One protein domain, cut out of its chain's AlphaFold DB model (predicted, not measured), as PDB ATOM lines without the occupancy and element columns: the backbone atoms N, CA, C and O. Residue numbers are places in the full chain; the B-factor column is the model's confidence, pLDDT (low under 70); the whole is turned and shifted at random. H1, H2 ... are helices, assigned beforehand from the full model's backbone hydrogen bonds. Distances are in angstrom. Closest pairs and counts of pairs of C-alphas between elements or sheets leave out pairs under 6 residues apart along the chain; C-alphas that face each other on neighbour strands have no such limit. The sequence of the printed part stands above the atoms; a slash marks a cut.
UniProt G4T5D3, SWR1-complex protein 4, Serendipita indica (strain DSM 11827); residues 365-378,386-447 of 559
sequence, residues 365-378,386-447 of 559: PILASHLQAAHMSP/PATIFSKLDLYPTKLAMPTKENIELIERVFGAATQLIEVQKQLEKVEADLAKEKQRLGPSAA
ATOM      1  N   PRO A 365      34.663 105.214 -11.116       69.81
ATOM      2  CA  PRO A 365      33.289 105.404 -11.601       69.81
ATOM      3  C   PRO A 365      32.199 104.947 -10.616       69.81
ATOM      4  O   PRO A 365      31.156 105.584 -10.531       69.81
ATOM      5  N   ILE A 366      32.462 103.902  -9.819       69.12
ATOM      6  CA  ILE A 366      31.552 103.406  -8.767       69.12
ATOM      7  C   ILE A 366      31.365 104.439  -7.645       69.12
ATOM      8  O   ILE A 366      30.264 104.627  -7.142       69.12
ATOM      9  N   LEU A 367      32.438 105.128  -7.254       68.88
ATOM     10  CA  LEU A 367      32.362 106.221  -6.286       68.88
ATOM     11  C   LEU A 367      31.763 107.482  -6.906       68.88
ATOM     12  O   LEU A 367      31.022 108.197  -6.240       68.88
ATOM     13  N   ALA A 368      32.084 107.756  -8.171       65.69
ATOM     14  CA  ALA A 368      31.602 108.931  -8.882       65.69
ATOM     15  C   ALA A 368      30.068 108.939  -9.005       65.69
ATOM     16  O   ALA A 368      29.459 109.981  -8.790       65.69
ATOM     17  N   SER A 369      29.434 107.788  -9.259       65.62
ATOM     18  CA  SER A 369      27.969 107.692  -9.325       65.62
ATOM     19  C   SER A 369      27.293 107.955  -7.974       65.62
ATOM     20  O   SER A 369      26.296 108.671  -7.926       65.62
ATOM     21  N   HIS A 370      27.850 107.454  -6.867       65.25
ATOM     22  CA  HIS A 370      27.344 107.747  -5.520       65.25
ATOM     23  C   HIS A 370      27.573 109.199  -5.088       65.25
ATOM     24  O   HIS A 370      26.741 109.769  -4.388       65.25
ATOM     25  N   LEU A 371      28.666 109.821  -5.530       63.53
ATOM     26  CA  LEU A 371      28.931 111.241  -5.294       63.53
ATOM     27  C   LEU A 371      28.009 112.155  -6.115       63.53
ATOM     28  O   LEU A 371      27.571 113.188  -5.617       63.53
ATOM     29  N   GLN A 372      27.697 111.780  -7.356       63.25
ATOM     30  CA  GLN A 372      26.846 112.566  -8.252       63.25
ATOM     31  C   GLN A 372      25.359 112.456  -7.887       63.25
ATOM     32  O   GLN A 372      24.649 113.456  -7.943       63.25
ATOM     33  N   ALA A 373      24.912 111.285  -7.416       57.94
ATOM     34  CA  ALA A 373      23.565 111.089  -6.879       57.94
ATOM     35  C   ALA A 373      23.271 111.975  -5.652       57.94
ATOM     36  O   ALA A 373      22.131 112.368  -5.443       57.94
ATOM     37  N   ALA A 374      24.292 112.341  -4.871       53.50
ATOM     38  CA  ALA A 374      24.148 113.237  -3.722       53.50
ATOM     39  C   ALA A 374      24.001 114.718  -4.096       53.50
ATOM     40  O   ALA A 374      23.549 115.516  -3.282       53.50
ATOM     41  N   HIS A 375      24.415 115.092  -5.309       49.97
ATOM     42  CA  HIS A 375      24.371 116.473  -5.791       49.97
ATOM     43  C   HIS A 375      23.063 116.804  -6.526       49.97
ATOM     44  O   HIS A 375      22.813 117.972  -6.829       49.97
ATOM     45  N   MET A 376      22.236 115.792  -6.814       49.94
ATOM     46  CA  MET A 376      20.894 115.951  -7.368       49.94
ATOM     47  C   MET A 376      19.889 116.005  -6.213       49.94
ATOM     48  O   MET A 376      19.656 115.006  -5.538       49.94
ATOM     49  N   SER A 377      19.307 117.182  -5.973       48.19
ATOM     50  CA  SER A 377      18.156 117.312  -5.075       48.19
ATOM     51  C   SER A 377      16.966 116.546  -5.670       48.19
ATOM     52  O   SER A 377      16.707 116.709  -6.867       48.19
ATOM     53  N   PRO A 378      16.225 115.739  -4.888       53.22
ATOM     54  CA  PRO A 378      14.954 115.180  -5.334       53.22
ATOM     55  C   PRO A 378      13.962 116.308  -5.679       53.22
ATOM     56  O   PRO A 378      14.012 117.360  -5.033       53.22
ATOM     57  N   PRO A 386      20.437 110.212   1.441       49.53
ATOM     58  CA  PRO A 386      21.266 109.585   2.457       49.53
ATOM     59  C   PRO A 386      22.630 110.273   2.444       49.53
ATOM     60  O   PRO A 386      23.346 110.217   1.444       49.53
ATOM     61  N   ALA A 387      22.960 110.964   3.540       53.34
ATOM     62  CA  ALA A 387      24.201 111.712   3.680       53.34
ATOM     63  C   ALA A 387      25.375 110.807   3.287       53.34
ATOM     64  O   ALA A 387      25.700 109.835   3.980       53.34
ATOM     65  N   THR A 388      25.972 111.094   2.131       61.25
ATOM     66  CA  THR A 388      27.103 110.324   1.625       61.25
ATOM     67  C   THR A 388      28.268 110.444   2.589       61.25
ATOM     68  O   THR A 388      28.409 111.437   3.305       61.25
ATOM     69  N   ILE A 389      29.137 109.437   2.589       66.25
ATOM     70  CA  ILE A 389      30.324 109.369   3.453       66.25
ATOM     71  C   ILE A 389      31.125 110.684   3.412       66.25
ATOM     72  O   ILE A 389      31.608 111.138   4.439       66.25
ATOM     73  N   PHE A 390      31.198 111.344   2.253       68.69
ATOM     74  CA  PHE A 390      31.921 112.605   2.071       68.69
ATOM     75  C   PHE A 390      31.203 113.825   2.659       68.69
ATOM     76  O   PHE A 390      31.872 114.696   3.205       68.69
ATOM     77  N   SER A 391      29.866 113.858   2.622       67.38
ATOM     78  CA  SER A 391      29.071 114.894   3.301       67.38
ATOM     79  C   SER A 391      29.122 114.771   4.826       67.38
ATOM     80  O   SER A 391      29.140 115.777   5.515       67.38
ATOM     81  N   LYS A 392      29.224 113.547   5.366       66.38
ATOM     82  CA  LYS A 392      29.393 113.317   6.813       66.38
ATOM     83  C   LYS A 392      30.792 113.669   7.319       66.38
ATOM     84  O   LYS A 392      30.968 113.901   8.509       66.38
ATOM     85  N   LEU A 393      31.786 113.630   6.431       67.19
ATOM     86  CA  LEU A 393      33.183 113.926   6.742       67.19
ATOM     87  C   LEU A 393      33.573 115.374   6.402       67.19
ATOM     88  O   LEU A 393      34.741 115.716   6.567       67.19
ATOM     89  N   ASP A 394      32.644 116.199   5.901       64.94
ATOM     90  CA  ASP A 394      32.910 117.553   5.390       64.94
ATOM     91  C   ASP A 394      34.094 117.614   4.397       64.94
ATOM     92  O   ASP A 394      34.860 118.579   4.341       64.94
ATOM     93  N   LEU A 395      34.270 116.560   3.588       67.88
ATOM     94  CA  LEU A 395      35.346 116.461   2.600       67.88
ATOM     95  C   LEU A 395      34.809 116.724   1.195       67.88
ATOM     96  O   LEU A 395      34.011 115.951   0.668       67.88
ATOM     97  N   TYR A 396      35.316 117.770   0.538       68.56
ATOM     98  CA  TYR A 396      34.975 118.072  -0.851       68.56
ATOM     99  C   TYR A 396      35.826 117.225  -1.814       68.56
ATOM    100  O   TYR A 396      37.032 117.454  -1.938       68.56
ATOM    101  N   PRO A 397      35.226 116.281  -2.564       65.31
ATOM    102  CA  PRO A 397      35.958 115.359  -3.431       65.31
ATOM    103  C   PRO A 397      36.515 116.028  -4.690       65.31
ATOM    104  O   PRO A 397      37.145 115.353  -5.486       65.31
ATOM    105  N   THR A 398      36.266 117.319  -4.912       67.12
ATOM    106  CA  THR A 398      36.728 118.076  -6.090       67.12
ATOM    107  C   THR A 398      37.518 119.331  -5.723       67.12
ATOM    108  O   THR A 398      38.086 119.979  -6.602       67.12
ATOM    109  N   LYS A 399      37.574 119.692  -4.434       65.00
ATOM    110  CA  LYS A 399      38.242 120.901  -3.941       65.00
ATOM    111  C   LYS A 399      38.965 120.595  -2.637       65.00
ATOM    112  O   LYS A 399      38.350 120.522  -1.583       65.00
ATOM    113  N   LEU A 400      40.283 120.458  -2.701       67.31
ATOM    114  CA  LEU A 400      41.110 120.320  -1.505       67.31
ATOM    115  C   LEU A 400      41.709 121.676  -1.137       67.31
ATOM    116  O   LEU A 400      42.330 122.330  -1.979       67.31
ATOM    117  N   ALA A 401      41.541 122.093   0.118       63.09
ATOM    118  CA  ALA A 401      42.257 123.243   0.651       63.09
ATOM    119  C   ALA A 401      43.757 122.908   0.658       63.09
ATOM    120  O   ALA A 401      44.186 121.992   1.355       63.09
ATOM    121  N   MET A 402      44.540 123.623  -0.152       65.06
ATOM    122  CA  MET A 402      45.967 123.365  -0.396       65.06
ATOM    123  C   MET A 402      46.256 121.954  -0.954       65.06
ATOM    124  O   MET A 402      46.529 121.022  -0.193       65.06
ATOM    125  N   PRO A 403      46.275 121.793  -2.294       69.00
ATOM    126  CA  PRO A 403      46.660 120.551  -2.972       69.00
ATOM    127  C   PRO A 403      48.167 120.257  -2.845       69.00
ATOM    128  O   PRO A 403      48.937 120.359  -3.801       69.00
ATOM    129  N   THR A 404      48.618 119.924  -1.638       77.62
ATOM    130  CA  THR A 404      49.974 119.427  -1.395       77.62
ATOM    131  C   THR A 404      50.050 117.941  -1.745       77.62
ATOM    132  O   THR A 404      49.044 117.234  -1.768       77.62
ATOM    133  N   LYS A 405      51.262 117.443  -2.004       70.19
ATOM    134  CA  LYS A 405      51.510 116.021  -2.283       70.19
ATOM    135  C   LYS A 405      50.931 115.113  -1.187       70.19
ATOM    136  O   LYS A 405      50.270 114.132  -1.503       70.19
ATOM    137  N   GLU A 406      51.171 115.449   0.076       75.50
ATOM    138  CA  GLU A 406      50.715 114.661   1.229       75.50
ATOM    139  C   GLU A 406      49.188 114.646   1.324       75.50
ATOM    140  O   GLU A 406      48.589 113.586   1.494       75.50
ATOM    141  N   ASN A 407      48.545 115.797   1.108       77.88
ATOM    142  CA  ASN A 407      47.088 115.898   1.130       77.88
ATOM    143  C   ASN A 407      46.446 115.098  -0.020       77.88
ATOM    144  O   ASN A 407      45.396 114.484   0.158       77.88
ATOM    145  N   ILE A 408      47.099 115.057  -1.187       76.31
ATOM    146  CA  ILE A 408      46.669 114.253  -2.339       76.31
ATOM    147  C   ILE A 408      46.838 112.746  -2.066       76.31
ATOM    148  O   ILE A 408      45.954 111.957  -2.383       76.31
ATOM    149  N   GLU A 409      47.924 112.317  -1.422       78.69
ATOM    150  CA  GLU A 409      48.088 110.907  -1.035       78.69
ATOM    151  C   GLU A 409      47.038 110.470   0.001       78.69
ATOM    152  O   GLU A 409      46.536 109.344  -0.046       78.69
ATOM    153  N   LEU A 410      46.670 111.358   0.928       81.50
ATOM    154  CA  LEU A 410      45.623 111.089   1.913       81.50
ATOM    155  C   LEU A 410      44.242 110.962   1.258       81.50
ATOM    156  O   LEU A 410      43.523 110.011   1.567       81.50
ATOM    157  N   ILE A 411      43.880 111.848   0.323       78.19
ATOM    158  CA  ILE A 411      42.573 111.761  -0.346       78.19
ATOM    159  C   ILE A 411      42.461 110.518  -1.243       78.19
ATOM    160  O   ILE A 411      41.397 109.907  -1.313       78.19
ATOM    161  N   GLU A 412      43.564 110.058  -1.846       80.19
ATOM    162  CA  GLU A 412      43.600 108.782  -2.575       80.19
ATOM    163  C   GLU A 412      43.331 107.577  -1.661       80.19
ATOM    164  O   GLU A 412      42.579 106.671  -2.036       80.19
ATOM    165  N   ARG A 413      43.884 107.570  -0.438       83.38
ATOM    166  CA  ARG A 413      43.582 106.527   0.562       83.38
ATOM    167  C   ARG A 413      42.114 106.557   0.972       83.38
ATOM    168  O   ARG A 413      41.499 105.497   1.082       83.38
ATOM    169  N   VAL A 414      41.544 107.750   1.138       83.88
ATOM    170  CA  VAL A 414      40.117 107.926   1.447       83.88
ATOM    171  C   VAL A 414      39.241 107.406   0.305       83.88
ATOM    172  O   VAL A 414      38.297 106.665   0.566       83.88
ATOM    173  N   PHE A 415      39.570 107.683  -0.961       82.12
ATOM    174  CA  PHE A 415      38.861 107.093  -2.105       82.12
ATOM    175  C   PHE A 415      38.985 105.562  -2.146       82.12
ATOM    176  O   PHE A 415      38.011 104.864  -2.430       82.12
ATOM    177  N   GLY A 416      40.154 105.009  -1.823       82.69
ATOM    178  CA  GLY A 416      40.331 103.561  -1.692       82.69
ATOM    179  C   GLY A 416      39.397 102.950  -0.643       82.69
ATOM    180  O   GLY A 416      38.650 102.022  -0.954       82.69
ATOM    181  N   ALA A 417      39.392 103.513   0.567       84.75
ATOM    182  CA  ALA A 417      38.556 103.056   1.676       84.75
ATOM    183  C   ALA A 417      37.054 103.231   1.394       84.75
ATOM    184  O   ALA A 417      36.270 102.314   1.630       84.75
ATOM    185  N   ALA A 418      36.647 104.363   0.812       82.94
ATOM    186  CA  ALA A 418      35.254 104.619   0.457       82.94
ATOM    187  C   ALA A 418      34.732 103.618  -0.588       82.94
ATOM    188  O   ALA A 418      33.600 103.155  -0.479       82.94
ATOM    189  N   THR A 419      35.559 103.230  -1.570       83.25
ATOM    190  CA  THR A 419      35.174 102.198  -2.552       83.25
ATOM    191  C   THR A 419      34.906 100.857  -1.864       83.25
ATOM    192  O   THR A 419      33.948 100.170  -2.204       83.25
ATOM    193  N   GLN A 420      35.745 100.485  -0.892       85.25
ATOM    194  CA  GLN A 420      35.579  99.241  -0.136       85.25
ATOM    195  C   GLN A 420      34.319  99.274   0.733       85.25
ATOM    196  O   GLN A 420      33.602  98.282   0.799       85.25
ATOM    197  N   LEU A 421      34.016 100.419   1.349       83.81
ATOM    198  CA  LEU A 421      32.821 100.582   2.175       83.81
ATOM    199  C   LEU A 421      31.539 100.431   1.346       83.81
ATOM    200  O   LEU A 421      30.629  99.733   1.775       83.81
ATOM    201  N   ILE A 422      31.490 100.992   0.134       83.44
ATOM    202  CA  ILE A 422      30.344 100.810  -0.776       83.44
ATOM    203  C   ILE A 422      30.150  99.333  -1.140       83.44
ATOM    204  O   ILE A 422      29.022  98.848  -1.174       83.44
ATOM    205  N   GLU A 423      31.235  98.595  -1.384       86.12
ATOM    206  CA  GLU A 423      31.138  97.161  -1.676       86.12
ATOM    207  C   GLU A 423      30.599  96.375  -0.469       86.12
ATOM    208  O   GLU A 423      29.740  95.508  -0.629       86.12
ATOM    209  N   VAL A 424      31.033  96.718   0.748       88.88
ATOM    210  CA  VAL A 424      30.502  96.127   1.987       88.88
ATOM    211  C   VAL A 424      29.031  96.497   2.193       88.88
ATOM    212  O   VAL A 424      28.234  95.629   2.541       88.88
ATOM    213  N   GLN A 425      28.639  97.744   1.924       86.19
ATOM    214  CA  GLN A 425      27.242  98.181   2.001       86.19
ATOM    215  C   GLN A 425      26.360  97.369   1.047       86.19
ATOM    216  O   GLN A 425      25.323  96.854   1.451       86.19
ATOM    217  N   LYS A 426      26.806  97.168  -0.195       86.44
ATOM    218  CA  LYS A 426      26.089  96.347  -1.177       86.44
ATOM    219  C   LYS A 426      25.952  94.886  -0.733       86.44
ATOM    220  O   LYS A 426      24.933  94.246  -0.993       86.44
ATOM    221  N   GLN A 427      26.972  94.337  -0.073       89.19
ATOM    222  CA  GLN A 427      26.901  92.994   0.509       89.19
ATOM    223  C   GLN A 427      25.902  92.931   1.667       89.19
ATOM    224  O   GLN A 427      25.152  91.961   1.758       89.19
ATOM    225  N   LEU A 428      25.850  93.964   2.507       91.31
ATOM    226  CA  LEU A 428      24.899  94.071   3.610       91.31
ATOM    227  C   LEU A 428      23.459  94.164   3.093       91.31
ATOM    228  O   LEU A 428      22.626  93.369   3.515       91.31
ATOM    229  N   GLU A 429      23.185  95.031   2.115       91.69
ATOM    230  CA  GLU A 429      21.861  95.154   1.481       91.69
ATOM    231  C   GLU A 429      21.404  93.826   0.859       91.69
ATOM    232  O   GLU A 429      20.235  93.446   0.950       91.69
ATOM    233  N   LYS A 430      22.335  93.064   0.270       93.00
ATOM    234  CA  LYS A 430      22.047  91.719  -0.237       93.00
ATOM    235  C   LYS A 430      21.672  90.753   0.889       93.00
ATOM    236  O   LYS A 430      20.690  90.025   0.754       93.00
ATOM    237  N   VAL A 431      22.434  90.743   1.984       93.75
ATOM    238  CA  VAL A 431      22.158  89.890   3.151       93.75
ATOM    239  C   VAL A 431      20.821  90.261   3.790       93.75
ATOM    240  O   VAL A 431      20.041  89.367   4.102       93.75
ATOM    241  N   GLU A 432      20.511  91.547   3.939       91.75
ATOM    242  CA  GLU A 432      19.225  92.014   4.463       91.75
ATOM    243  C   GLU A 432      18.059  91.622   3.559       91.75
ATOM    244  O   GLU A 432      17.037  91.147   4.055       91.75
ATOM    245  N   ALA A 433      18.212  91.752   2.239       90.56
ATOM    246  CA  ALA A 433      17.198  91.320   1.283       90.56
ATOM    247  C   ALA A 433      16.963  89.804   1.347       90.56
ATOM    248  O   ALA A 433      15.819  89.350   1.277       90.56
ATOM    249  N   ASP A 434      18.021  89.011   1.503       91.75
ATOM    250  CA  ASP A 434      17.906  87.562   1.653       91.75
ATOM    251  C   ASP A 434      17.279  87.186   3.007       91.75
ATOM    252  O   ASP A 434      16.398  86.328   3.054       91.75
ATOM    253  N   LEU A 435      17.610  87.900   4.087       87.44
ATOM    254  CA  LEU A 435      16.984  87.750   5.403       87.44
ATOM    255  C   LEU A 435      15.491  88.131   5.362       87.44
ATOM    256  O   LEU A 435      14.658  87.448   5.956       87.44
ATOM    257  N   ALA A 436      15.121  89.184   4.632       88.38
ATOM    258  CA  ALA A 436      13.731  89.590   4.437       88.38
ATOM    259  C   ALA A 436      12.927  88.523   3.676       88.38
ATOM    260  O   ALA A 436      11.829  88.168   4.106       88.38
ATOM    261  N   LYS A 437      13.496  87.942   2.608       89.62
ATOM    262  CA  LYS A 437      12.890  86.806   1.887       89.62
ATOM    263  C   LYS A 437      12.735  85.585   2.788       89.62
ATOM    264  O   LYS A 437      11.698  84.929   2.757       89.62
ATOM    265  N   GLU A 438      13.742  85.287   3.604       83.75
ATOM    266  CA  GLU A 438      13.730  84.160   4.537       83.75
ATOM    267  C   GLU A 438      12.657  84.351   5.623       83.75
ATOM    268  O   GLU A 438      11.879  83.440   5.902       83.75
ATOM    269  N   LYS A 439      12.534  85.565   6.176       81.50
ATOM    270  CA  LYS A 439      11.464  85.945   7.113       81.50
ATOM    271  C   LYS A 439      10.079  85.847   6.478       81.50
ATOM    272  O   LYS A 439       9.167  85.324   7.110       81.50
ATOM    273  N   GLN A 440       9.923  86.291   5.232       83.44
ATOM    274  CA  GLN A 440       8.668  86.164   4.486       83.44
ATOM    275  C   GLN A 440       8.337  84.698   4.166       83.44
ATOM    276  O   GLN A 440       7.174  84.313   4.170       83.44
ATOM    277  N   ARG A 441       9.348  83.852   3.943       79.81
ATOM    278  CA  ARG A 441       9.177  82.403   3.772       79.81
ATOM    279  C   ARG A 441       8.780  81.710   5.080       79.81
ATOM    280  O   ARG A 441       8.012  80.751   5.054       79.81
ATOM    281  N   LEU A 442       9.283  82.188   6.218       74.62
ATOM    282  CA  LEU A 442       8.989  81.643   7.549       74.62
ATOM    283  C   LEU A 442       7.670  82.162   8.157       74.62
ATOM    284  O   LEU A 442       7.050  81.457   8.957       74.62
ATOM    285  N   GLY A 443       7.189  83.343   7.765       60.75
ATOM    286  CA  GLY A 443       5.841  83.832   8.085       60.75
ATOM    287  C   GLY A 443       4.884  83.513   6.939       60.75
ATOM    288  O   GLY A 443       4.824  84.294   5.996       60.75
ATOM    289  N   PRO A 444       4.191  82.356   6.942       57.12
ATOM    290  CA  PRO A 444       3.158  81.979   7.919       57.12
ATOM    291  C   PRO A 444       3.322  80.552   8.495       57.12
ATOM    292  O   PRO A 444       2.408  80.020   9.125       57.12
ATOM    293  N   SER A 445       4.481  79.912   8.309       54.78
ATOM    294  CA  SER A 445       4.726  78.543   8.786       54.78
ATOM    295  C   SER A 445       4.998  78.468  10.292       54.78
ATOM    296  O   SER A 445       4.682  77.459  10.915       54.78
ATOM    297  N   ALA A 446       5.545  79.522  10.908       53.03
ATOM    298  CA  ALA A 446       5.702  79.578  12.365       53.03
ATOM    299  C   ALA A 446       4.359  79.792  13.092       53.03
ATOM    300  O   ALA A 446       4.164  79.270  14.188       53.03
ATOM    301  N   ALA A 447       3.402  80.484  12.458       49.47
ATOM    302  CA  ALA A 447       2.046  80.637  12.983       49.47
ATOM    303  C   ALA A 447       1.246  79.320  12.914       49.47
ATOM    304  O   ALA A 447       0.498  79.023  13.843       49.47
TER     305      ALA A 447
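What this domain is: This is residues 365 to 378 and 386 to 447 of the 559 residues of the protein "SWR1-complex protein 4" of Serendipita indica (strain DSM 11827) (UniProt G4T5D3). One long, straight helix, H3, makes the length of a rod-like model, with the short helix H1 crossing it at one side and the four-residue helix H2 near it. A long link with no named element, residues 393 to 404, leads from H2 to the first residue of H3, and residues 424 to 447 stick out as a free arm, of which 424 to 442 belong to H3. The printed part has 76 residues with three named helices, in the order H1, H2, H3, and no named strand; its class is all helix. The whole is extended, with a radius of gyration of the C-alphas of 18.3 A and spans of 63 by 28 by 20 A.

How they stand to each other: H1, residues 365 to 373, touches H3, residues 405 to 442, and H3 touches H1 with residues 415 to 422 alone. Their closest C-alphas, those of Leu 367 and Thr 419, are 6.2 A apart. Their lines are about perpendicular, at 79 degrees. H2, residues 389 to 392, is close to H3 but not clearly touching, with the closest C-alphas, those of Ile 389 and Ala 418, 7.5 A apart. H1 and H2 are only just apart, at 8.1 A between their closest C-alphas. In H3 every O i to N i+4 pair is within hydrogen-bond range, in H1 4 of 5 are, and H2 is too short for such a pair.

Where its parts are: H1 begins at C-alpha 365 (33.289, 105.404, -11.601) and is 12.2 A long. H2 begins at C-alpha 389 (30.324, 109.369, 3.453). H3 is 55.6 A long and ends at C-alpha 442 (8.989, 81.643, 7.549).

The domain as a whole: The C-alphas farthest apart, those of Thr 404 and Ala 447, are 63.3 A apart. Residues 379 to 385 are not printed, and C-alphas 378 and 386 are 11.5 A apart across this cut. The link from H2 to H3 is long, with 12 residues. The mean pLDDT of the printed part is 73.2; residues 365 to 378, 386 to 403 and 443 to 447 are under 70.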